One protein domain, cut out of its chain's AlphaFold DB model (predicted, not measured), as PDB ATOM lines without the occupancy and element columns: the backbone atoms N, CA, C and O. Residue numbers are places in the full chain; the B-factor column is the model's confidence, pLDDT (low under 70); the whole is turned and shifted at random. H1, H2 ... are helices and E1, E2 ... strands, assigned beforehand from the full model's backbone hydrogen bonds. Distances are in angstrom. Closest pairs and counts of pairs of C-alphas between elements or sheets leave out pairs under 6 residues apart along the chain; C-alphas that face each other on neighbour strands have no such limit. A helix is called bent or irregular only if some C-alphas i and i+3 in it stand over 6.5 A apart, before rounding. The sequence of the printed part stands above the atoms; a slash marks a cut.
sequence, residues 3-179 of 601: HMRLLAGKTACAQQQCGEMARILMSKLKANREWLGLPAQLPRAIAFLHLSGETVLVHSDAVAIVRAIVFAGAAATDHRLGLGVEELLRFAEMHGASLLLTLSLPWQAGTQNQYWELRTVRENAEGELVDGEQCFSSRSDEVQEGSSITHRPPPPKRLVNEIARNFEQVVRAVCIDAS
ATOM      1  N   HIS A   3      38.653  -3.969  26.116       45.00
ATOM      2  CA  HIS A   3      37.831  -3.684  27.303       45.00
ATOM      3  C   HIS A   3      36.609  -4.610  27.462       45.00
ATOM      4  O   HIS A   3      36.218  -4.899  28.591       45.00
ATOM      5  N   MET A   4      36.056  -5.164  26.371       46.88
ATOM      6  CA  MET A   4      34.972  -6.151  26.473       46.88
ATOM      7  C   MET A   4      35.411  -7.475  27.116       46.88
ATOM      8  O   MET A   4      34.565  -8.154  27.693       46.88
ATOM      9  N   ARG A   5      36.703  -7.847  27.101       49.31
ATOM     10  CA  ARG A   5      37.188  -9.100  27.720       49.31
ATOM     11  C   ARG A   5      36.946  -9.163  29.233       49.31
ATOM     12  O   ARG A   5      36.826 -10.265  29.760       49.31
ATOM     13  N   LEU A   6      36.840  -8.023  29.923       48.50
ATOM     14  CA  LEU A   6      36.587  -7.983  31.372       48.50
ATOM     15  C   LEU A   6      35.182  -8.476  31.757       48.50
ATOM     16  O   LEU A   6      35.032  -9.069  32.823       48.50
ATOM     17  N   LEU A   7      34.187  -8.288  30.881       49.62
ATOM     18  CA  LEU A   7      32.824  -8.811  31.049       49.62
ATOM     19  C   LEU A   7      32.611 -10.081  30.211       49.62
ATOM     20  O   LEU A   7      32.340 -11.146  30.759       49.62
ATOM     21  N   ALA A   8      32.835 -10.017  28.895       45.53
ATOM     22  CA  ALA A   8      32.623 -11.134  27.966       45.53
ATOM     23  C   ALA A   8      33.538 -12.350  28.217       45.53
ATOM     24  O   ALA A   8      33.261 -13.437  27.722       45.53
ATOM     25  N   GLY A   9      34.610 -12.203  29.005       44.81
ATOM     26  CA  GLY A   9      35.420 -13.330  29.475       44.81
ATOM     27  C   GLY A   9      34.804 -14.129  30.633       44.81
ATOM     28  O   GLY A   9      35.404 -15.121  31.043       44.81
ATOM     29  N   LYS A  10      33.665 -13.694  31.204       49.53
ATOM     30  CA  LYS A  10      33.016 -14.329  32.372       49.53
ATOM     31  C   LYS A  10      31.481 -14.347  32.338       49.53
ATOM     32  O   LYS A  10      30.900 -15.328  32.789       49.53
ATOM     33  N   THR A  11      30.819 -13.316  31.806       53.84
ATOM     34  CA  THR A  11      29.360 -13.305  31.603       53.84
ATOM     35  C   THR A  11      29.027 -13.880  30.226       53.84
ATOM     36  O   THR A  11      29.349 -13.259  29.213       53.84
ATOM     37  N   ALA A  12      28.386 -15.047  30.176       61.69
ATOM     38  CA  ALA A  12      28.138 -15.787  28.937       61.69
ATOM     39  C   ALA A  12      26.782 -15.476  28.270       61.69
ATOM     40  O   ALA A  12      26.548 -15.909  27.146       61.69
ATOM     41  N   CYS A  13      25.876 -14.747  28.935       80.88
ATOM     42  CA  CYS A  13      24.563 -14.405  28.379       80.88
ATOM     43  C   CYS A  13      24.096 -12.983  28.740       80.88
ATOM     44  O   CYS A  13      24.501 -12.414  29.756       80.88
ATOM     45  N   ALA A  14      23.187 -12.434  27.924       85.50
ATOM     46  CA  ALA A  14      22.622 -11.090  28.093       85.50
ATOM     47  C   ALA A  14      22.012 -10.862  29.491       85.50
ATOM     48  O   ALA A  14      22.201  -9.807  30.092       85.50
ATOM     49  N   GLN A  15      21.354 -11.883  30.053       88.06
ATOM     50  CA  GLN A  15      20.741 -11.830  31.384       88.06
ATOM     51  C   GLN A  15      21.761 -11.628  32.516       88.06
ATOM     52  O   GLN A  15      21.494 -10.892  33.466       88.06
ATOM     53  N   GLN A  16      22.956 -12.220  32.408       85.38
ATOM     54  CA  GLN A  16      24.043 -11.956  33.359       85.38
ATOM     55  C   GLN A  16      24.558 -10.518  33.223       85.38
ATOM     56  O   GLN A  16      24.802  -9.868  34.237       85.38
ATOM     57  N   GLN A  17      24.667 -10.009  31.992       85.25
ATOM     58  CA  GLN A  17      25.154  -8.656  31.718       85.25
ATOM     59  C   GLN A  17      24.206  -7.575  32.248       85.25
ATOM     60  O   GLN A  17      24.669  -6.713  32.990       85.25
ATOM     61  N   CYS A  18      22.893  -7.654  31.986       89.19
ATOM     62  CA  CYS A  18      21.914  -6.728  32.580       89.19
ATOM     63  C   CYS A  18      21.980  -6.756  34.109       89.19
ATOM     64  O   CYS A  18      22.133  -5.717  34.751       89.19
ATOM     65  N   GLY A  19      21.976  -7.960  34.692       88.00
ATOM     66  CA  GLY A  19      22.047  -8.134  36.137       88.00
ATOM     67  C   GLY A  19      23.354  -7.631  36.768       88.00
ATOM     68  O   GLY A  19      23.357  -7.337  37.962       88.00
ATOM     69  N   GLU A  20      24.465  -7.544  36.029       85.75
ATOM     70  CA  GLU A  20      25.729  -6.949  36.500       85.75
ATOM     71  C   GLU A  20      25.812  -5.440  36.246       85.75
ATOM     72  O   GLU A  20      26.241  -4.707  37.137       85.75
ATOM     73  N   MET A  21      25.320  -4.952  35.106       88.38
ATOM     74  CA  MET A  21      25.154  -3.521  34.831       88.38
ATOM     75  C   MET A  21      24.271  -2.857  35.893       88.38
ATOM     76  O   MET A  21      24.664  -1.841  36.464       88.38
ATOM     77  N   ALA A  22      23.134  -3.475  36.229       90.38
ATOM     78  CA  ALA A  22      22.257  -3.034  37.308       90.38
ATOM     79  C   ALA A  22      22.974  -3.033  38.672       90.38
ATOM     80  O   ALA A  22      22.877  -2.052  39.404       90.38
ATOM     81  N   ARG A  23      23.756  -4.079  39.002       88.25
ATOM     82  CA  ARG A  23      24.572  -4.122  40.239       88.25
ATOM     83  C   ARG A  23      25.547  -2.954  40.322       88.25
ATOM     84  O   ARG A  23      25.644  -2.319  41.369       88.25
ATOM     85  N   ILE A  24      26.271  -2.678  39.239       88.19
ATOM     86  CA  ILE A  24      27.298  -1.630  39.201       88.19
ATOM     87  C   ILE A  24      26.647  -0.246  39.284       88.19
ATOM     88  O   ILE A  24      27.060   0.554  40.122       88.19
ATOM     89  N   LEU A  25      25.599   0.006  38.493       90.38
ATOM     90  CA  LEU A  25      24.851   1.264  38.501       90.38
ATOM     91  C   LEU A  25      24.229   1.538  39.876       90.38
ATOM     92  O   LEU A  25      24.509   2.576  40.467       90.38
ATOM     93  N   MET A  26      23.479   0.589  40.445       90.62
ATOM     94  CA  MET A  26      22.871   0.747  41.773       90.62
ATOM     95  C   MET A  26      23.919   0.924  42.879       90.62
ATOM     96  O   MET A  26      23.772   1.791  43.740       90.62
ATOM     97  N   SER A  27      25.015   0.156  42.843       88.00
ATOM     98  CA  SER A  27      26.114   0.292  43.808       88.00
ATOM     99  C   SER A  27      26.847   1.632  43.703       88.00
ATOM    100  O   SER A  27      27.483   2.036  44.678       88.00
ATOM    101  N   LYS A  28      26.817   2.294  42.541       90.06
ATOM    102  CA  LYS A  28      27.451   3.598  42.329       90.06
ATOM    103  C   LYS A  28      26.504   4.746  42.643       90.06
ATOM    104  O   LYS A  28      26.924   5.647  43.358       90.06
ATOM    105  N   LEU A  29      25.229   4.657  42.258       90.31
ATOM    106  CA  LEU A  29      24.198   5.628  42.635       90.31
ATOM    107  C   LEU A  29      24.007   5.718  44.156       90.31
ATOM    108  O   LEU A  29      23.878   6.819  44.681       90.31
ATOM    109  N   LYS A  30      24.116   4.605  44.898       88.06
ATOM    110  CA  LYS A  30      24.149   4.634  46.378       88.06
ATOM    111  C   LYS A  30      25.326   5.421  46.977       88.06
ATOM    112  O   LYS A  30      25.243   5.822  48.130       88.06
ATOM    113  N   ALA A  31      26.415   5.623  46.232       86.56
ATOM    114  CA  ALA A  31      27.620   6.316  46.700       86.56
ATOM    115  C   ALA A  31      27.798   7.725  46.099       86.56
ATOM    116  O   ALA A  31      28.465   8.564  46.699       86.56
ATOM    117  N   ASN A  32      27.233   7.979  44.918       89.19
ATOM    118  CA  ASN A  32      27.182   9.275  44.249       89.19
ATOM    119  C   ASN A  32      25.950   9.311  43.327       89.19
ATOM    120  O   ASN A  32      25.904   8.567  42.347       89.19
ATOM    121  N   ARG A  33      24.982  10.190  43.611       86.12
ATOM    122  CA  ARG A  33      23.763  10.340  42.795       86.12
ATOM    123  C   ARG A  33      24.055  10.853  41.384       86.12
ATOM    124  O   ARG A  33      23.415  10.410  40.440       86.12
ATOM    125  N   GLU A  34      25.084  11.684  41.226       89.69
ATOM    126  CA  GLU A  34      25.474  12.298  39.949       89.69
ATOM    127  C   GLU A  34      26.409  11.405  39.104       89.69
ATOM    128  O   GLU A  34      27.123  11.867  38.208       89.69
ATOM    129  N   TRP A  35      26.474  10.101  39.400       89.69
ATOM    130  CA  TRP A  35      27.390   9.189  38.715       89.69
ATOM    131  C   TRP A  35      27.081   9.085  37.210       89.69
ATOM    132  O   TRP A  35      25.928   9.083  36.784       89.69
ATOM    133  N   LEU A  36      28.144   9.050  36.396       88.12
ATOM    134  CA  LEU A  36      28.118   9.201  34.929       88.12
ATOM    135  C   LEU A  36      27.450  10.498  34.411       88.12
ATOM    136  O   LEU A  36      27.234  10.629  33.206       88.12
ATOM    137  N   GLY A  37      27.178  11.481  35.275       85.88
ATOM    138  CA  GLY A  37      26.553  12.754  34.904       85.88
ATOM    139  C   GLY A  37      25.024  12.733  34.885       85.88
ATOM    140  O   GLY A  37      24.431  13.565  34.202       85.88
ATOM    141  N   LEU A  38      24.392  11.795  35.601       89.81
ATOM    142  CA  LEU A  38      22.974  11.903  35.963       89.81
ATOM    143  C   LEU A  38      22.736  13.136  36.867       89.81
ATOM    144  O   LEU A  38      23.662  13.571  37.552       89.81
ATOM    145  N   PRO A  39      21.519  13.710  36.894       88.88
ATOM    146  CA  PRO A  39      21.178  14.778  37.833       88.88
ATOM    147  C   PRO A  39      21.064  14.266  39.282       88.88
ATOM    148  O   PRO A  39      20.807  13.088  39.525       88.88
ATOM    149  N   ALA A  40      21.229  15.171  40.253       86.50
ATOM    150  CA  ALA A  40      21.189  14.848  41.683       86.50
ATOM    151  C   ALA A  40      19.833  14.283  42.157       86.50
ATOM    152  O   ALA A  40      19.801  13.389  43.006       86.50
ATOM    153  N   GLN A  41      18.723  14.776  41.596       88.31
ATOM    154  CA  GLN A  41      17.405  14.148  41.716       88.31
ATOM    155  C   GLN A  41      17.265  13.067  40.639       88.31
ATOM    156  O   GLN A  41      17.557  13.313  39.473       88.31
ATOM    157  N   LEU A  42      16.794  11.880  41.026       90.12
ATOM    158  CA  LEU A  42      16.681  10.731  40.130       90.12
ATOM    159  C   LEU A  42      15.610  10.979  39.035       90.12
ATOM    160  O   LEU A  42      14.454  11.210  39.391       90.12
ATOM    161  N   PRO A  43      15.946  10.916  37.727       92.19
ATOM    162  CA  PRO A  43      14.975  11.077  36.634       92.19
ATOM    163  C   PRO A  43      13.868  10.023  36.674       92.19
ATOM    164  O   PRO A  43      14.123   8.896  37.109       92.19
ATOM    165  N   ARG A  44      12.659  10.318  36.172       93.50
ATOM    166  CA  ARG A  44      11.552   9.328  36.207       93.50
ATOM    167  C   ARG A  44      11.848   8.052  35.407       93.50
ATOM    168  O   ARG A  44      11.332   6.988  35.746       93.50
ATOM    169  N   ALA A  45      12.681   8.128  34.372       94.31
ATOM    170  CA  ALA A  45      13.162   6.984  33.607       94.31
ATOM    171  C   ALA A  45      14.677   7.053  33.376       94.31
ATOM    172  O   ALA A  45      15.223   8.072  32.953       94.31
ATOM    173  N   ILE A  46      15.348   5.925  33.600       94.62
ATOM    174  CA  ILE A  46      16.770   5.701  33.336       94.62
ATOM    175  C   ILE A  46      16.877   4.407  32.532       94.62
ATOM    176  O   ILE A  46      16.319   3.388  32.936       94.62
ATOM    177  N   ALA A  47      17.608   4.415  31.418       93.75
ATOM    178  CA  ALA A  47      17.895   3.198  30.668       93.75
ATOM    179  C   ALA A  47      19.402   3.022  30.451       93.75
ATOM    180  O   ALA A  47      20.063   3.865  29.842       93.75
ATOM    181  N   PHE A  48      19.945   1.912  30.953       92.75
ATOM    182  CA  PHE A  48      21.344   1.530  30.777       92.75
ATOM    183  C   PHE A  48      21.415   0.417  29.726       92.75
ATOM    184  O   PHE A  48      21.003  -0.722  29.965       92.75
ATOM    185  N   LEU A  49      21.872   0.784  28.532       90.31
ATOM    186  CA  LEU A  49      21.758   0.004  27.305       90.31
ATOM    187  C   LEU A  49      23.141  -0.492  26.874       90.31
ATOM    188  O   LEU A  49      24.041   0.313  26.645       90.31
ATOM    189  N   HIS A  50      23.308  -1.803  26.721       87.75
ATOM    190  CA  HIS A  50      24.472  -2.412  26.084       87.75
ATOM    191  C   HIS A  50      24.056  -2.968  24.719       87.75
ATOM    192  O   HIS A  50      23.299  -3.934  24.635       87.75
ATOM    193  N   LEU A  51      24.513  -2.330  23.643       84.56
ATOM    194  CA  LEU A  51      24.048  -2.562  22.276       84.56
ATOM    195  C   LEU A  51      25.223  -2.974  21.390       84.56
ATOM    196  O   LEU A  51      26.010  -2.142  20.946       84.56
ATOM    197  N   SER A  52      25.352  -4.278  21.137       79.75
ATOM    198  CA  SER A  52      26.366  -4.865  20.249       79.75
ATOM    199  C   SER A  52      27.816  -4.459  20.563       79.75
ATOM    200  O   SER A  52      28.667  -4.435  19.677       79.75
ATOM    201  N   GLY A  53      28.114  -4.192  21.837       73.00
ATOM    202  CA  GLY A  53      29.436  -3.791  22.326       73.00
ATOM    203  C   GLY A  53      29.541  -2.319  22.725       73.00
ATOM    204  O   GLY A  53      30.350  -2.001  23.598       73.00
ATOM    205  N   GLU A  54      28.691  -1.447  22.178       81.81
ATOM    206  CA  GLU A  54      28.538  -0.077  22.671       81.81
ATOM    207  C   GLU A  54      27.736  -0.059  23.973       81.81
ATOM    208  O   GLU A  54      26.912  -0.940  24.229       81.81
ATOM    209  N   THR A  55      27.983   0.932  24.831       85.38
ATOM    210  CA  THR A  55      27.259   1.076  26.104       85.38
ATOM    211  C   THR A  55      26.833   2.521  26.311       85.38
ATOM    212  O   THR A  55      27.667   3.422  26.309       85.38
ATOM    213  N   VAL A  56      25.534   2.740  26.503       89.06
ATOM    214  CA  VAL A  56      24.913   4.064  26.593       89.06
ATOM    215  C   VAL A  56      24.051   4.130  27.849       89.06
ATOM    216  O   VAL A  56      23.306   3.199  28.149       89.06
ATOM    217  N   LEU A  57      24.135   5.239  28.579       91.19
ATOM    218  CA  LEU A  57      23.207   5.569  29.655       91.19
ATOM    219  C   LEU A  57      22.335   6.731  29.186       91.19
ATOM    220  O   LEU A  57      22.850   7.803  28.876       91.19
ATOM    221  N   VAL A  58      21.023   6.531  29.143       92.06
ATOM    222  CA  VAL A  58      20.055   7.590  28.835       92.06
ATOM    223  C   VAL A  58      19.110   7.815  30.005       92.06
ATOM    224  O   VAL A  58      18.865   6.903  30.797       92.06
ATOM    225  N   HIS A  59      18.564   9.021  30.107       92.94
ATOM    226  CA  HIS A  59      17.514   9.342  31.065       92.94
ATOM    227  C   HIS A  59      16.477  10.303  30.479       92.94
ATOM    228  O   HIS A  59      16.705  10.950  29.455       92.94
ATOM    229  N   SER A  60      15.315  10.347  31.121       92.50
ATOM    230  CA  SER A  60      14.151  11.125  30.707       92.50
ATOM    231  C   SER A  60      13.186  11.262  31.884       92.50
ATOM    232  O   SER A  60      13.116  10.369  32.729       92.50
ATOM    233  N   ASP A  61      12.403  12.334  31.917       89.62
ATOM    234  CA  ASP A  61      11.250  12.445  32.821       89.62
ATOM    235  C   ASP A  61       9.942  11.980  32.153       89.62
ATOM    236  O   ASP A  61       8.945  11.686  32.822       89.62
ATOM    237  N   ALA A  62       9.955  11.803  30.829       86.94
ATOM    238  CA  ALA A  62       8.896  11.146  30.079       86.94
ATOM    239  C   ALA A  62       9.027   9.612  30.163       86.94
ATOM    240  O   ALA A  62       9.610   8.959  29.297       86.94
ATOM    241  N   VAL A  63       8.382   8.999  31.163       84.88
ATOM    242  CA  VAL A  63       8.354   7.531  31.372       84.88
ATOM    243  C   VAL A  63       7.902   6.708  30.151       84.88
ATOM    244  O   VAL A  63       8.218   5.523  30.040       84.88
ATOM    245  N   ALA A  64       7.234   7.337  29.179       80.81
ATOM    246  CA  ALA A  64       6.936   6.762  27.867       80.81
ATOM    247  C   ALA A  64       8.185   6.283  27.094       80.81
ATOM    248  O   ALA A  64       8.059   5.398  26.246       80.81
ATOM    249  N   ILE A  65       9.386   6.795  27.401       82.19
ATOM    250  CA  ILE A  65      10.639   6.316  26.801       82.19
ATOM    251  C   ILE A  65      10.891   4.831  27.100       82.19
ATOM    252  O   ILE A  65      11.390   4.102  26.245       82.19
ATOM    253  N   VAL A  66      10.479   4.357  28.283       83.31
ATOM    254  CA  VAL A  66      10.616   2.953  28.690       83.31
ATOM    255  C   VAL A  66       9.775   2.063  27.781       83.31
ATOM    256  O   VAL A  66      10.283   1.070  27.266       83.31
ATOM    257  N   ARG A  67       8.520   2.462  27.511       83.50
ATOM    258  CA  ARG A  67       7.643   1.777  26.546       83.50
ATOM    259  C   ARG A  67       8.307   1.710  25.175       83.50
ATOM    260  O   ARG A  67       8.392   0.635  24.596       83.50
ATOM    261  N   ALA A  68       8.805   2.843  24.677       80.12
ATOM    262  CA  ALA A  68       9.422   2.923  23.357       80.12
ATOM    263  C   ALA A  68      10.636   1.986  23.219       80.12
ATOM    264  O   ALA A  68      10.718   1.249  22.242       80.12
ATOM    265  N   ILE A  69      11.543   1.958  24.204       77.62
ATOM    266  CA  ILE A  69      12.732   1.091  24.163       77.62
ATOM    267  C   ILE A  69      12.341  -0.390  24.311       77.62
ATOM    268  O   ILE A  69      12.841  -1.229  23.561       77.62
ATOM    269  N   VAL A  70      11.429  -0.726  25.232       80.00
ATOM    270  CA  VAL A  70      10.997  -2.119  25.449       80.00
ATOM    271  C   VAL A  70      10.249  -2.677  24.234       80.00
ATOM    272  O   VAL A  70      10.558  -3.788  23.803       80.00
ATOM    273  N   PHE A  71       9.332  -1.916  23.628       76.62
ATOM    274  CA  PHE A  71       8.605  -2.343  22.425       76.62
ATOM    275  C   PHE A  71       9.448  -2.303  21.141       76.62
ATOM    276  O   PHE A  71       9.138  -3.038  20.211       76.62
ATOM    277  N   ALA A  72      10.513  -1.494  21.076       69.38
ATOM    278  CA  ALA A  72      11.474  -1.545  19.970       69.38
ATOM    279  C   ALA A  72      12.409  -2.766  20.055       69.38
ATOM    280  O   ALA A  72      12.903  -3.231  19.029       69.38
ATOM    281  N   GLY A  73      12.658  -3.284  21.263       61.22
ATOM    282  CA  GLY A  73      13.366  -4.548  21.464       61.22
ATOM    283  C   GLY A  73      12.466  -5.765  21.241       61.22
ATOM    284  O   GLY A  73      12.801  -6.654  20.459       61.22
ATOM    285  N   ALA A  74      11.335  -5.834  21.944       60.75
ATOM    286  CA  ALA A  74      10.423  -6.973  21.893       60.75
ATOM    287  C   ALA A  74       9.821  -7.194  20.493       60.75
ATOM    288  O   ALA A  74       9.614  -6.258  19.724       60.75
ATOM    289  N   ALA A  75       9.450  -8.440  20.182       57.47
ATOM    290  CA  ALA A  75       8.542  -8.687  19.067       57.47
ATOM    291  C   ALA A  75       7.193  -8.024  19.397       57.47
ATOM    292  O   ALA A  75       6.521  -8.430  20.345       57.47
ATOM    293  N   ALA A  76       6.808  -7.002  18.626       52.22
ATOM    294  CA  ALA A  76       5.700  -6.083  18.926       52.22
ATOM    295  C   ALA A  76       4.283  -6.712  18.942       52.22
ATOM    296  O   ALA A  76       3.283  -6.000  18.986       52.22
ATOM    297  N   THR A  77       4.191  -8.040  18.888       54.66
ATOM    298  CA  THR A  77       2.960  -8.836  18.894       54.66
ATOM    299  C   THR A  77       2.608  -9.430  20.260       54.66
ATOM    300  O   THR A  77       1.495  -9.929  20.410       54.66
ATOM    301  N   ASP A  78       3.511  -9.421  21.251       69.81
ATOM    302  CA  ASP A  78       3.195  -9.968  22.577       69.81
ATOM    303  C   ASP A  78       2.467  -8.944  23.466       69.81
ATOM    304  O   ASP A  78       3.053  -8.015  24.026       69.81
ATOM    305  N   HIS A  79       1.158  -9.151  23.610       70.31
ATOM    306  CA  HIS A  79       0.285  -8.330  24.442       70.31
ATOM    307  C   HIS A  79       0.629  -8.402  25.945       70.31
ATOM    308  O   HIS A  79       0.422  -7.415  26.653       70.31
ATOM    309  N   ARG A  80       1.201  -9.517  26.436       77.06
ATOM    310  CA  ARG A  80       1.554  -9.703  27.859       77.06
ATOM    311  C   ARG A  80       2.641  -8.727  28.292       77.06
ATOM    312  O   ARG A  80       2.503  -8.058  29.314       77.06
ATOM    313  N   LEU A  81       3.674  -8.579  27.458       78.12
ATOM    314  CA  LEU A  81       4.761  -7.625  27.690       78.12
ATOM    315  C   LEU A  81       4.244  -6.183  27.776       78.12
ATOM    316  O   LEU A  81       4.773  -5.386  28.546       78.12
ATOM    317  N   GLY A  82       3.185  -5.854  27.030       82.25
ATOM    318  CA  GLY A  82       2.522  -4.558  27.134       82.25
ATOM    319  C   GLY A  82       1.837  -4.342  28.483       82.25
ATOM    320  O   GLY A  82       2.028  -3.293  29.095       82.25
ATOM    321  N   LEU A  83       1.092  -5.336  28.971       85.81
ATOM    322  CA  LEU A  83       0.388  -5.250  30.254       85.81
ATOM    323  C   LEU A  83       1.359  -5.104  31.438       85.81
ATOM    324  O   LEU A  83       1.184  -4.188  32.238       85.81
ATOM    325  N   GLY A  84       2.419  -5.918  31.508       87.56
ATOM    326  CA  GLY A  84       3.397  -5.845  32.604       87.56
ATOM    327  C   GLY A  84       4.225  -4.549  32.624       87.56
ATOM    328  O   GLY A  84       4.558  -4.028  33.689       87.56
ATOM    329  N   VAL A  85       4.507  -3.957  31.456       89.75
ATOM    330  CA  VAL A  85       5.146  -2.628  31.377       89.75
ATOM    331  C   VAL A  85       4.187  -1.517  31.821       89.75
ATOM    332  O   VAL A  85       4.610  -0.595  32.519       89.75
ATOM    333  N   GLU A  86       2.902  -1.586  31.456       91.06
ATOM    334  CA  GLU A  86       1.880  -0.632  31.917       91.06
ATOM    335  C   GLU A  86       1.632  -0.718  33.432       91.06
ATOM    336  O   GLU A  86       1.454   0.313  34.082       91.06
ATOM    337  N   GLU A  87       1.660  -1.918  34.012       92.19
ATOM    338  CA  GLU A  87       1.543  -2.136  35.457       92.19
ATOM    339  C   GLU A  87       2.705  -1.492  36.230       92.19
ATOM    340  O   GLU A  87       2.468  -0.659  37.109       92.19
ATOM    341  N   LEU A  88       3.952  -1.764  35.829       91.69
ATOM    342  CA  LEU A  88       5.142  -1.130  36.410       91.69
ATOM    343  C   LEU A  88       5.130   0.398  36.303       91.69
ATOM    344  O   LEU A  88       5.596   1.093  37.206       91.69
ATOM    345  N   LEU A  89       4.602   0.938  35.202       92.56
ATOM    346  CA  LEU A  89       4.473   2.382  35.002       92.56
ATOM    347  C   LEU A  89       3.429   3.003  35.933       92.56
ATOM    348  O   LEU A  89       3.668   4.085  36.469       92.56
ATOM    349  N   ARG A  90       2.311   2.309  36.179       92.69
ATOM    350  CA  ARG A  90       1.320   2.723  37.184       92.69
ATOM    351  C   ARG A  90       1.906   2.665  38.589       92.69
ATOM    352  O   ARG A  90       1.731   3.624  39.332       92.69
ATOM    353  N   PHE A  91       2.634   1.606  38.946       92.81
ATOM    354  CA  PHE A  91       3.316   1.528  40.241       92.81
ATOM    355  C   PHE A  91       4.305   2.688  40.415       92.81
ATOM    356  O   PHE A  91       4.263   3.394  41.421       92.81
ATOM    357  N   ALA A  92       5.154   2.936  39.414       92.69
ATOM    358  CA  ALA A  92       6.120   4.029  39.438       92.69
ATOM    359  C   ALA A  92       5.451   5.405  39.618       92.69
ATOM    360  O   ALA A  92       5.932   6.235  40.389       92.69
ATOM    361  N   GLU A  93       4.308   5.635  38.968       92.12
ATOM    362  CA  GLU A  93       3.528   6.866  39.110       92.12
ATOM    363  C   GLU A  93       2.822   6.989  40.472       92.12
ATOM    364  O   GLU A  93       2.872   8.056  41.078       92.12
ATOM    365  N   MET A  94       2.232   5.908  40.998       92.31
ATOM    366  CA  MET A  94       1.559   5.900  42.308       92.31
ATOM    367  C   MET A  94       2.528   6.055  43.488       92.31
ATOM    368  O   MET A  94       2.193   6.713  44.471       92.31
ATOM    369  N   HIS A  95       3.719   5.459  43.402       90.25
ATOM    370  CA  HIS A  95       4.703   5.428  44.491       90.25
ATOM    371  C   HIS A  95       5.842   6.450  44.332       90.25
ATOM    372  O   HIS A  95       6.773   6.458  45.138       90.25
ATOM    373  N   GLY A  96       5.787   7.312  43.309       89.81
ATOM    374  CA  GLY A  96       6.817   8.324  43.045       89.81
ATOM    375  C   GLY A  96       8.194   7.734  42.715       89.81
ATOM    376  O   GLY A  96       9.212   8.366  42.986       89.81
ATOM    377  N   ALA A  97       8.232   6.514  42.174       92.94
ATOM    378  CA  ALA A  97       9.468   5.813  41.852       92.94
ATOM    379  C   ALA A  97       9.946   6.124  40.428       92.94
ATOM    380  O   ALA A  97       9.157   6.314  39.500       92.94
ATOM    381  N   SER A  98      11.262   6.103  40.244       94.50
ATOM    382  CA  SER A  98      11.893   6.041  38.932       94.50
ATOM    383  C   SER A  98      11.859   4.616  38.387       94.50
ATOM    384  O   SER A  98      11.841   3.635  39.135       94.50
ATOM    385  N   LEU A  99      11.926   4.488  37.065       95.19
ATOM    386  CA  LEU A  99      12.122   3.212  36.388       95.19
ATOM    387  C   LEU A  99      13.552   3.079  35.870       95.19
ATOM    388  O   LEU A  99      14.000   3.888  35.058       95.19
ATOM    389  N   LEU A 100      14.239   2.020  36.297       94.69
ATOM    390  CA  LEU A 100      15.510   1.583  35.734       94.69
ATOM    391  C   LEU A 100      15.269   0.441  34.744       94.69
ATOM    392  O   LEU A 100      14.982  -0.691  35.138       94.69
ATOM    393  N   LEU A 101      15.441   0.735  33.459       94.19
ATOM    394  CA  LEU A 101      15.570  -0.259  32.401       94.19
ATOM    395  C   LEU A 101      17.047  -0.646  32.247       94.19
ATOM    396  O   LEU A 101      17.913   0.210  32.071       94.19
ATOM    397  N   THR A 102      17.345  -1.939  32.248       93.38
ATOM    398  CA  THR A 102      18.635  -2.458  31.776       93.38
ATOM    399  C   THR A 102      18.407  -3.386  30.596       93.38
ATOM    400  O   THR A 102      17.503  -4.219  30.632       93.38
ATOM    401  N   LEU A 103      19.192  -3.224  29.532       91.81
ATOM    402  CA  LEU A 103      19.055  -3.992  28.295       91.81
ATOM    403  C   LEU A 103      20.440  -4.385  27.790       91.81
ATOM    404  O   LEU A 103      21.326  -3.538  27.709       91.81
ATOM    405  N   SER A 104      20.609  -5.653  27.417       89.69
ATOM    406  CA  SER A 104      21.805  -6.152  26.744       89.69
ATOM    407  C   SER A 104      21.428  -6.886  25.464       89.69
ATOM    408  O   SER A 104      20.612  -7.811  25.469       89.69
ATOM    409  N   LEU A 105      22.083  -6.482  24.381       86.31
ATOM    410  CA  LEU A 105      22.130  -7.139  23.086       86.31
ATOM    411  C   LEU A 105      23.601  -7.512  22.809       86.31
ATOM    412  O   LEU A 105      24.362  -6.672  22.324       86.31
ATOM    413  N   PRO A 106      24.047  -8.740  23.133       74.25
ATOM    414  CA  PRO A 106      25.431  -9.148  22.911       74.25
ATOM    415  C   PRO A 106      25.742  -9.258  21.413       74.25
ATOM    416  O   PRO A 106      25.006  -9.908  20.668       74.25
ATOM    417  N   TRP A 107      26.873  -8.695  20.976       69.81
ATOM    418  CA  TRP A 107      27.234  -8.572  19.550       69.81
ATOM    419  C   TRP A 107      27.286  -9.899  18.769       69.81
ATOM    420  O   TRP A 107      27.127  -9.906  17.553       69.81
ATOM    421  N   GLN A 108      27.488 -11.022  19.464       66.12
ATOM    422  CA  GLN A 108      27.581 -12.368  18.882       66.12
ATOM    423  C   GLN A 108      26.234 -13.101  18.807       66.12
ATOM    424  O   GLN A 108      26.165 -14.170  18.210       66.12
ATOM    425  N   ALA A 109      25.191 -12.584  19.463       62.62
ATOM    426  CA  ALA A 109      23.996 -13.360  19.793       62.62
ATOM    427  C   ALA A 109      22.753 -12.989  18.955       62.62
ATOM    428  O   ALA A 109      21.803 -13.770  18.887       62.62
ATOM    429  N   GLY A 110      22.764 -11.824  18.298       65.50
ATOM    430  CA  GLY A 110      21.633 -11.317  17.514       65.50
ATOM    431  C   GLY A 110      20.433 -10.886  18.369       65.50
ATOM    432  O   GLY A 110      20.372 -11.134  19.574       65.50
ATOM    433  N   THR A 111      19.451 -10.233  17.740       71.38
ATOM    434  CA  THR A 111      18.285  -9.640  18.430       71.38
ATOM    435  C   THR A 111      17.436 -10.661  19.190       71.38
ATOM    436  O   THR A 111      16.896 -10.341  20.243       71.38
ATOM    437  N   GLN A 112      17.385 -11.912  18.728       71.81
ATOM    438  CA  GLN A 112      16.655 -13.005  19.386       71.81
ATOM    439  C   GLN A 112      17.195 -13.362  20.785       71.81
ATOM    440  O   GLN A 112      16.460 -13.917  21.594       71.81
ATOM    441  N   ASN A 113      18.462 -13.045  21.078       75.62
ATOM    442  CA  ASN A 113      19.129 -13.363  22.349       75.62
ATOM    443  C   ASN A 113      19.381 -12.128  23.229       75.62
ATOM    444  O   ASN A 113      20.159 -12.195  24.186       75.62
ATOM    445  N   GLN A 114      18.734 -11.003  22.919       84.50
ATOM    446  CA  GLN A 114      18.683  -9.866  23.832       84.50
ATOM    447  C   GLN A 114      18.004 -10.254  25.155       84.50
ATOM    448  O   GLN A 114      17.187 -11.176  25.216       84.50
ATOM    449  N   TYR A 115      18.297  -9.507  26.211       88.44
ATOM    450  CA  TYR A 115      17.530  -9.548  27.450       88.44
ATOM    451  C   TYR A 115      17.348  -8.131  27.975       88.44
ATOM    452  O   TYR A 115      18.281  -7.326  27.922       88.44
ATOM    453  N   TRP A 116      16.170  -7.839  28.516       90.88
ATOM    454  CA  TRP A 116      15.930  -6.614  29.268       90.88
ATOM    455  C   TRP A 116      15.231  -6.906  30.594       90.88
ATOM    456  O   TRP A 116      14.470  -7.864  30.717       90.88
ATOM    457  N   GLU A 117      15.518  -6.069  31.584       92.19
ATOM    458  CA  GLU A 117      14.970  -6.113  32.938       92.19
ATOM    459  C   GLU A 117      14.634  -4.678  33.356       92.19
ATOM    460  O   GLU A 117      15.503  -3.802  33.359       92.19
ATOM    461  N   LEU A 118      13.360  -4.442  33.661       93.50
ATOM    462  CA  LEU A 118      12.790  -3.172  34.086       93.50
ATOM    463  C   LEU A 118      12.441  -3.264  35.573       93.50
ATOM    464  O   LEU A 118      11.783  -4.212  35.997       93.50
ATOM    465  N   ARG A 119      12.903  -2.303  36.377       94.19
ATOM    466  CA  ARG A 119      12.776  -2.339  37.843       94.19
ATOM    467  C   ARG A 119      12.442  -0.962  38.395       94.19
ATOM    468  O   ARG A 119      12.962   0.037  37.899       94.19
ATOM    469  N   THR A 120      11.634  -0.909  39.448       95.06
ATOM    470  CA  THR A 120      11.421   0.333  40.201       95.06
ATOM    471  C   THR A 120      12.663   0.688  41.017       95.06
ATOM    472  O   THR A 120      13.385  -0.191  41.498       95.06
ATOM    473  N   VAL A 121      12.936   1.983  41.153       94.06
ATOM    474  CA  VAL A 121      14.019   2.541  41.967       94.06
ATOM    475  C   VAL A 121      13.517   3.830  42.611       94.06
ATOM    476  O   VAL A 121      13.040   4.714  41.905       94.06
ATOM    477  N   ARG A 122      13.620   3.972  43.934       92.19
ATOM    478  CA  ARG A 122      13.177   5.183  44.647       92.19
ATOM    479  C   ARG A 122      14.018   5.495  45.876       92.19
ATOM    480  O   ARG A 122      14.716   4.633  46.399       92.19
ATOM    481  N   GLU A 123      13.898   6.721  46.365       88.81
ATOM    482  CA  GLU A 123      14.326   7.083  47.716       88.81
ATOM    483  C   GLU A 123      13.381   6.445  48.754       88.81
ATOM    484  O   GLU A 123      12.157   6.413  48.563       88.81
ATOM    485  N   ASN A 124      13.918   5.969  49.878       87.12
ATOM    486  CA  ASN A 124      13.130   5.763  51.091       87.12
ATOM    487  C   ASN A 124      13.101   7.047  51.951       87.12
ATOM    488  O   ASN A 124      13.746   8.045  51.634       87.12
ATOM    489  N   ALA A 125      12.357   7.027  53.060       86.56
ATOM    490  CA  ALA A 125      12.245   8.178  53.966       86.56
ATOM    491  C   ALA A 125      13.551   8.525  54.721       86.56
ATOM    492  O   ALA A 125      13.604   9.536  55.417       86.56
ATOM    493  N   GLU A 126      14.591   7.697  54.593       86.81
ATOM    494  CA  GLU A 126      15.889   7.818  55.269       86.81
ATOM    495  C   GLU A 126      16.989   8.335  54.315       86.81
ATOM    496  O   GLU A 126      18.127   8.533  54.735       86.81
ATOM    497  N   GLY A 127      16.664   8.569  53.035       81.88
ATOM    498  CA  GLY A 127      17.618   8.969  51.991       81.88
ATOM    499  C   GLY A 127      18.366   7.803  51.327       81.88
ATOM    500  O   GLY A 127      19.255   8.015  50.494       81.88
ATOM    501  N   GLU A 128      18.030   6.555  51.671       86.62
ATOM    502  CA  GLU A 128      18.584   5.382  51.000       86.62
ATOM    503  C   GLU A 128      17.875   5.106  49.671       86.62
ATOM    504  O   GLU A 128      16.658   5.233  49.531       86.62
ATOM    505  N   LEU A 129      18.652   4.659  48.686       88.88
ATOM    506  CA  LEU A 129      18.133   4.238  47.390       88.88
ATOM    507  C   LEU A 129      17.640   2.781  47.474       88.88
ATOM    508  O   LEU A 129      18.434   1.855  47.649       88.88
ATOM    509  N   VAL A 130      16.339   2.564  47.344       89.19
ATOM    510  CA  VAL A 130      15.701   1.241  47.301       89.19
ATOM    511  C   VAL A 130      15.416   0.871  45.848       89.19
ATOM    512  O   VAL A 130      15.140   1.735  45.016       89.19
ATOM    513  N   ASP A 131      15.523  -0.415  45.519       90.50
ATOM    514  CA  ASP A 131      15.375  -0.913  44.156       90.50
ATOM    515  C   ASP A 131      14.687  -2.276  44.111       90.50
ATOM    516  O   ASP A 131      14.996  -3.155  44.913       90.50
ATOM    517  N   GLY A 132      13.825  -2.476  43.117       83.50
ATOM    518  CA  GLY A 132      13.205  -3.764  42.821       83.50
ATOM    519  C   GLY A 132      11.862  -4.045  43.472       83.50
ATOM    520  O   GLY A 132      11.381  -5.148  43.266       83.50
ATOM    521  N   GLU A 133      11.240  -3.099  44.187       90.62
ATOM    522  CA  GLU A 133       9.905  -3.295  44.795       90.62
ATOM    523  C   GLU A 133       8.901  -3.897  43.802       90.62
ATOM    524  O   GLU A 133       8.129  -4.778  44.161       90.62
ATOM    525  N   GLN A 134       9.008  -3.510  42.527       93.81
ATOM    526  CA  GLN A 134       8.543  -4.324  41.412       93.81
ATOM    527  C   GLN A 134       9.629  -4.476  40.339       93.81
ATOM    528  O   GLN A 134      10.464  -3.588  40.114       93.81
ATOM    529  N   CYS A 135       9.596  -5.611  39.645       93.25
ATOM    530  CA  CYS A 135      10.432  -5.922  38.496       93.25
ATOM    531  C   CYS A 135       9.670  -6.719  37.426       93.25
ATOM    532  O   CYS A 135       8.748  -7.476  37.716       93.25
ATOM    533  N   PHE A 136      10.081  -6.547  36.173       93.25
ATOM    534  CA  PHE A 136       9.565  -7.266  35.011       93.25
ATOM    535  C   PHE A 136      10.702  -7.444  34.006       93.25
ATOM    536  O   PHE A 136      11.623  -6.626  33.950       93.25
ATOM    537  N   SER A 137      10.679  -8.505  33.208       91.31
ATOM    538  CA  SER A 137      11.762  -8.800  32.269       91.31
ATOM    539  C   SER A 137      11.238  -9.367  30.960       91.31
ATOM    540  O   SER A 137      10.116  -9.864  30.896       91.31
ATOM    541  N   SER A 138      12.099  -9.421  29.945       87.88
ATOM    542  CA  SER A 138      11.813 -10.067  28.656       87.88
ATOM    543  C   SER A 138      11.610 -11.596  28.734       87.88
ATOM    544  O   SER A 138      11.672 -12.275  27.708       87.88
ATOM    545  N   ARG A 139      11.488 -12.156  29.946       85.88
ATOM    546  CA  ARG A 139      11.258 -13.573  30.274       85.88
ATOM    547  C   ARG A 139      10.258 -13.757  31.430       85.88
ATOM    548  O   ARG A 139      10.148 -14.863  31.949       85.88
ATOM    549  N   SER A 140       9.587 -12.690  31.860       87.06
ATOM    550  CA  SER A 140       8.563 -12.718  32.909       87.06
ATOM    551  C   SER A 140       7.178 -12.706  32.261       87.06
ATOM    552  O   SER A 140       6.923 -11.852  31.418       87.06
ATOM    553  N   ASP A 141       6.280 -13.608  32.662       84.00
ATOM    554  CA  ASP A 141       4.869 -13.552  32.244       84.00
ATOM    555  C   ASP A 141       4.090 -12.432  32.962       84.00
ATOM    556  O   ASP A 141       3.184 -11.839  32.382       84.00
ATOM    557  N   GLU A 142       4.470 -12.123  34.206       90.62
ATOM    558  CA  GLU A 142       3.796 -11.187  35.121       90.62
ATOM    559  C   GLU A 142       4.825 -10.304  35.854       90.62
ATOM    560  O   GLU A 142       6.010 -10.654  35.928       90.62
ATOM    561  N   VAL A 143       4.392  -9.162  36.402       91.56
ATOM    562  CA  VAL A 143       5.228  -8.309  37.267       91.56
ATOM    563  C   VAL A 143       5.452  -8.998  38.614       91.56
ATOM    564  O   VAL A 143       4.541  -9.592  39.182       91.56
ATOM    565  N   GLN A 144       6.679  -8.939  39.132       91.75
ATOM    566  CA  GLN A 144       7.090  -9.660  40.340       91.75
ATOM    567  C   GLN A 144       7.744  -8.719  41.352       91.75
ATOM    568  O   GLN A 144       8.496  -7.818  40.975       91.75
ATOM    569  N   GLU A 145       7.524  -8.964  42.645       89.62
ATOM    570  CA  GLU A 145       8.324  -8.344  43.705       89.62
ATOM    571  C   GLU A 145       9.783  -8.800  43.576       89.62
ATOM    572  O   GLU A 145      10.118  -9.985  43.661       89.62
ATOM    573  N   GLY A 146      10.675  -7.850  43.316       80.12
ATOM    574  CA  GLY A 146      12.084  -8.115  43.088       80.12
ATOM    575  C   GLY A 146      12.895  -8.032  44.374       80.12
ATOM    576  O   GLY A 146      12.838  -7.058  45.121       80.12
ATOM    577  N   SER A 147      13.790  -8.999  44.577       80.31
ATOM    578  CA  SER A 147      14.909  -8.787  45.503       80.31
ATOM    579  C   SER A 147      15.703  -7.546  45.078       80.31
ATOM    580  O   SER A 147      16.090  -7.440  43.905       80.31
ATOM    581  N   SER A 148      15.998  -6.633  46.019       82.81
ATOM    582  CA  SER A 148      16.969  -5.563  45.756       82.81
ATOM    583  C   SER A 148      18.260  -6.190  45.262       82.81
ATOM    584  O   SER A 148      18.815  -7.126  45.850       82.81
ATOM    585  N   ILE A 149      18.765  -5.637  44.168       79.44
ATOM    586  CA  ILE A 149      20.007  -6.073  43.554       79.44
ATOM    587  C   ILE A 149      21.193  -5.827  44.504       79.44
ATOM    588  O   ILE A 149      22.216  -6.505  44.389       79.44
ATOM    589  N   THR A 150      21.030  -4.948  45.501       69.81
ATOM    590  CA  THR A 150      22.020  -4.693  46.559       69.81
ATOM    591  C   THR A 150      21.969  -5.673  47.743       69.81
ATOM    592  O   THR A 150      22.931  -5.720  48.505       69.81
ATOM    593  N   HIS A 151      20.933  -6.517  47.866       71.56
ATOM    594  CA  HIS A 151      20.922  -7.650  48.811       71.56
ATOM    595  C   HIS A 151      21.642  -8.897  48.274       71.56
ATOM    596  O   HIS A 151      21.996  -9.791  49.046       71.56
ATOM    597  N   ARG A 152      21.879  -8.988  46.958       71.94
ATOM    598  CA  ARG A 152      22.678 -10.080  46.376       71.94
ATOM    599  C   ARG A 152      24.149  -9.897  46.781       71.94
ATOM    600  O   ARG A 152      24.611  -8.756  46.822       71.94
ATOM    601  N   PRO A 153      24.909 -10.978  47.057       68.06
ATOM    602  CA  PRO A 153      26.300 -10.866  47.491       68.06
ATOM    603  C   PRO A 153      27.105 -10.030  46.478       68.06
ATOM    604  O   PRO A 153      27.142 -10.382  45.292       68.06
ATOM    605  N   PRO A 154      27.710  -8.902  46.899       64.50
ATOM    606  CA  PRO A 154      28.285  -7.946  45.965       64.50
ATOM    607  C   PRO A 154      29.505  -8.549  45.257       64.50
ATOM    608  O   PRO A 154      30.300  -9.244  45.900       64.50
ATOM    609  N   PRO A 155      29.723  -8.255  43.959       68.94
ATOM    610  CA  PRO A 155      30.963  -8.635  43.296       68.94
ATOM    611  C   PRO A 155      32.166  -8.026  44.039       68.94
ATOM    612  O   PRO A 155      32.026  -6.974  44.675       68.94
ATOM    613  N   PRO A 156      33.367  -8.633  43.968       79.62
ATOM    614  CA  PRO A 156      34.535  -8.140  44.693       79.62
ATOM    615  C   PRO A 156      34.753  -6.641  44.454       79.62
ATOM    616  O   PRO A 156      34.870  -6.216  43.306       79.62
ATOM    617  N   LYS A 157      34.842  -5.830  45.523       78.81
ATOM    618  CA  LYS A 157      34.863  -4.349  45.434       78.81
ATOM    619  C   LYS A 157      35.921  -3.786  44.468       78.81
ATOM    620  O   LYS A 157      35.748  -2.687  43.951       78.81
ATOM    621  N   ARG A 158      37.007  -4.529  44.209       80.81
ATOM    622  CA  ARG A 158      38.006  -4.205  43.173       80.81
ATOM    623  C   ARG A 158      37.400  -4.240  41.764       80.81
ATOM    624  O   ARG A 158      37.490  -3.239  41.068       80.81
ATOM    625  N   LEU A 159      36.715  -5.327  41.403       78.75
ATOM    626  CA  LEU A 159      36.074  -5.532  40.099       78.75
ATOM    627  C   LEU A 159      34.952  -4.514  39.840       78.75
ATOM    628  O   LEU A 159      34.894  -3.929  38.766       78.75
ATOM    629  N   VAL A 160      34.104  -4.235  40.842       81.81
ATOM    630  CA  VAL A 160      33.046  -3.207  40.722       81.81
ATOM    631  C   VAL A 160      33.649  -1.829  40.435       81.81
ATOM    632  O   VAL A 160      33.150  -1.101  39.583       81.81
ATOM    633  N   ASN A 161      34.746  -1.471  41.111       84.56
ATOM    634  CA  ASN A 161      35.431  -0.197  40.884       84.56
ATOM    635  C   ASN A 161      36.226  -0.153  39.571       84.56
ATOM    636  O   ASN A 161      36.350   0.918  38.988       84.56
ATOM    637  N   GLU A 162      36.750  -1.282  39.100       85.38
ATOM    638  CA  GLU A 162      37.430  -1.401  37.808       85.38
ATOM    639  C   GLU A 162      36.449  -1.205  36.645       85.38
ATOM    640  O   GLU A 162      36.660  -0.333  35.805       85.38
ATOM    641  N   ILE A 163      35.322  -1.927  36.645       82.81
ATOM    642  CA  ILE A 163      34.297  -1.784  35.602       82.81
ATOM    643  C   ILE A 163      33.642  -0.394  35.674       82.81
ATOM    644  O   ILE A 163      33.436   0.232  34.638       82.81
ATOM    645  N   ALA A 164      33.389   0.146  36.874       86.12
ATOM    646  CA  ALA A 164      32.864   1.504  37.021       86.12
ATOM    647  C   ALA A 164      33.808   2.577  36.449       86.12
ATOM    648  O   ALA A 164      33.333   3.462  35.749       86.12
ATOM    649  N   ARG A 165      35.129   2.470  36.658       86.38
ATOM    650  CA  ARG A 165      36.116   3.374  36.031       86.38
ATOM    651  C   ARG A 165      36.128   3.269  34.508       86.38
ATOM    652  O   ARG A 165      36.314   4.274  33.833       86.38
ATOM    653  N   ASN A 166      35.921   2.069  33.966       84.56
ATOM    654  CA  ASN A 166      35.804   1.878  32.521       84.56
ATOM    655  C   ASN A 166      34.522   2.538  31.981       84.56
ATOM    656  O   ASN A 166      34.566   3.170  30.929       84.56
ATOM    657  N   PHE A 167      33.404   2.468  32.715       86.44
ATOM    658  CA  PHE A 167      32.196   3.222  32.368       86.44
ATOM    659  C   PHE A 167      32.405   4.739  32.499       86.44
ATOM    660  O   PHE A 167      32.053   5.455  31.575       86.44
ATOM    661  N   GLU A 168      33.063   5.233  33.553       86.38
ATOM    662  CA  GLU A 168      33.389   6.663  33.751       86.38
ATOM    663  C   GLU A 168      34.243   7.272  32.612       86.38
ATOM    664  O   GLU A 168      34.251   8.489  32.434       86.38
ATOM    665  N   GLN A 169      34.953   6.448  31.830       80.94
ATOM    666  CA  GLN A 169      35.761   6.879  30.678       80.94
ATOM    667  C   GLN A 169      35.008   6.886  29.337       80.94
ATOM    668  O   GLN A 169      35.446   7.563  28.408       80.94
ATOM    669  N   VAL A 170      33.924   6.112  29.215       79.12
ATOM    670  CA  VAL A 170      33.275   5.787  27.926       79.12
ATOM    671  C   VAL A 170      31.799   6.186  27.899       79.12
ATOM    672  O   VAL A 170      31.294   6.623  26.869       79.12
ATOM    673  N   VAL A 171      31.108   6.063  29.030       85.62
ATOM    674  CA  VAL A 171      29.671   6.289  29.177       85.62
ATOM    675  C   VAL A 171      29.439   7.626  29.875       85.62
ATOM    676  O   VAL A 171      29.998   7.898  30.935       85.62
ATOM    677  N   ARG A 172      28.547   8.440  29.314       84.25
ATOM    678  CA  ARG A 172      27.954   9.598  29.987       84.25
ATOM    679  C   ARG A 172      26.437   9.491  29.878       84.25
ATOM    680  O   ARG A 172      25.939   9.007  28.865       84.25
ATOM    681  N   ALA A 173      25.728   9.930  30.909       87.62
ATOM    682  CA  ALA A 173      24.282  10.065  30.879       87.62
ATOM    683  C   ALA A 173      23.861  11.086  29.806       87.62
ATOM    684  O   ALA A 173      24.428  12.180  29.724       87.62
ATOM    685  N   VAL A 174      22.873  10.724  28.987       88.44
ATOM    686  CA  VAL A 174      22.273  11.597  27.968       88.44
ATOM    687  C   VAL A 174      20.795  11.799  28.290       88.44
ATOM    688  O   VAL A 174      20.036  10.831  28.356       88.44
ATOM    689  N   CYS A 175      20.385  13.053  28.471       88.25
ATOM    690  CA  CYS A 175      18.977  13.411  28.602       88.25
ATOM    691  C   CYS A 175      18.304  13.347  27.224       88.25
ATOM    692  O   CYS A 175      18.777  13.985  26.284       88.25
ATOM    693  N   ILE A 176      17.210  12.594  27.098       84.69
ATOM    694  CA  ILE A 176      16.445  12.496  25.841       84.69
ATOM    695  C   ILE A 176      15.442  13.656  25.695       84.69
ATOM    696  O   ILE A 176      15.075  14.007  24.576       84.69
ATOM    697  N   ASP A 177      15.046  14.291  26.802       81.19
ATOM    698  CA  ASP A 177      14.117  15.431  26.809       81.19
ATOM    699  C   ASP A 177      14.803  16.796  26.583       81.19
ATOM    700  O   ASP A 177      14.120  17.817  26.525       81.19
ATOM    701  N   ALA A 178      16.137  16.834  26.462       74.06
ATOM    702  CA  ALA A 178      16.892  18.073  26.264       74.06
ATOM    703  C   ALA A 178      16.545  18.764  24.931       74.06
ATOM    704  O   ALA A 178      16.477  18.121  23.877       74.06
ATOM    705  N   SER A 179      16.382  20.089  24.961       62.12
ATOM    706  CA  SER A 179      16.252  20.891  23.746       62.12
ATOM    707  C   SER A 179      17.576  20.890  22.969       62.12
ATOM    708  O   SER A 179      18.643  20.893  23.584       62.12
TER     709      SER A 179
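AT A GLANCE: This is residues 3 to 179 of the 601 residues of an uncharacterized protein of Flavobacteriales bacterium (UniProt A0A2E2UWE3). A twisted sheet of six strands forms the middle of a rounded body, with H3 and H4 over one of its faces and H2 over the other; beyond H2, on the side away from the sheet, H5 crosses it about perpendicular, and the short H1 lies out near H5. The printed part has 177 residues with five named helices and six named strands, in the order H1 H2 E1 E2 H3 H4 E3 E4 E5 H5 E6. The sheet is mixed, in the order E5 E4 E3 E1 E2 E6, and the class is mixed, helices and strands. The whole is compact, with a radius of gyration of the C-alphas of 15.2 A and spans of 41 by 38 by 38 A.

IN THESE COORDINATES: H1, residues 3 to 8, begins at C-alpha 3 at (37.831, -3.684, 27.303); it is neither bent nor irregular, but only just: C-alphas 3 and 6 are 6.0 A apart. H2, residues 14 to 29, is 22.2 A long from first to last C-alpha. E1, residues 45 to 51, and E2, residues 54 to 60, follow, and then H3, residues 64 to 73. H4, residues 79 to 94, is 22.9 A long and begins at C-alpha 79 at (0.285, -8.330, 24.442). E3, residues 98 to 105, is 23.0 A long. E4, residues 115 to 123, is 26.4 A long, and E5, residues 129 to 137, is 21.0 A long and bends by 63 degrees at residue 134. H5, residues 157 to 170, is 20.3 A long. E6, residues 173 to 175, ends at C-alpha 175 at (18.977, 13.411, 28.602).

HOW THE PARTS SIT: E5 and E6 are the edge strands of the sheet. E3, E4 and E5 form a meander, each strand the antiparallel neighbour of the one before; E3 with E4 and E4 with E5 are hairpins, with N 100 and O 119 at 2.9 A and N 132 and O 120 at 2.8 A. E3 and E1 are parallel at 8 degrees, with N 48 and O 101 at 2.9 A. E1 and E2 are an antiparallel hairpin, with N 47 and O 58 at 2.9 A. E2 and E6 are parallel at 43 degrees, with N 174 and O 57 at 2.9 A. The helices on both faces make three layers, H3 and H4 on one face of the sheet and H2 on the other. H2, at a height of 7.2 A over the sheet, is over E3 and only just over E4, where 3 of its C-alphas fall; its line and that of E3 stand at 35 degrees on the local plane, slantwise to the strands. The closest C-alphas of H2 and E3 are those of Ala 14 and Ser 104, 5.2 A apart. H3, at a height of 9.0 A, runs along the strands, over E3 and only just over E1, where 3 of its C-alphas fall. H4, at a height of 8.9 A, runs along E4, at 8 degrees on the local plane. H3 and H4 are close but not clearly touching, with the C-alphas of Arg 67 and Val 85 at 7.0 A. H2, with residues 24 to 28 alone, touches H5, about perpendicular at 89 degrees; their closest C-alphas are those of Ile 24 and Val 160, 6.2 A apart. H5 only grazes the sheet, with its residues 167 to 170. H1 is not on the sheet; it is close to H5 but not clearly touching, the C-alphas of Leu 6 and Ile 163 being 7.8 A apart. Every O i to N i+4 pair is within hydrogen-bond range in H2, H3, H4 and H5, and 1 of 2 in H1.

THE WHOLE: The two C-alphas farthest apart are those of Gln 108 and Ala 125, at 43.5 A. The printed part has no cut. The links from H2 to E1, 15 residues, and from E5 to H5, 19 residues, are long. The mean pLDDT of the printed part is 82.6; 26 residues are under 70, among them residues 3 to 12, 72 to 78 and 107 to 110.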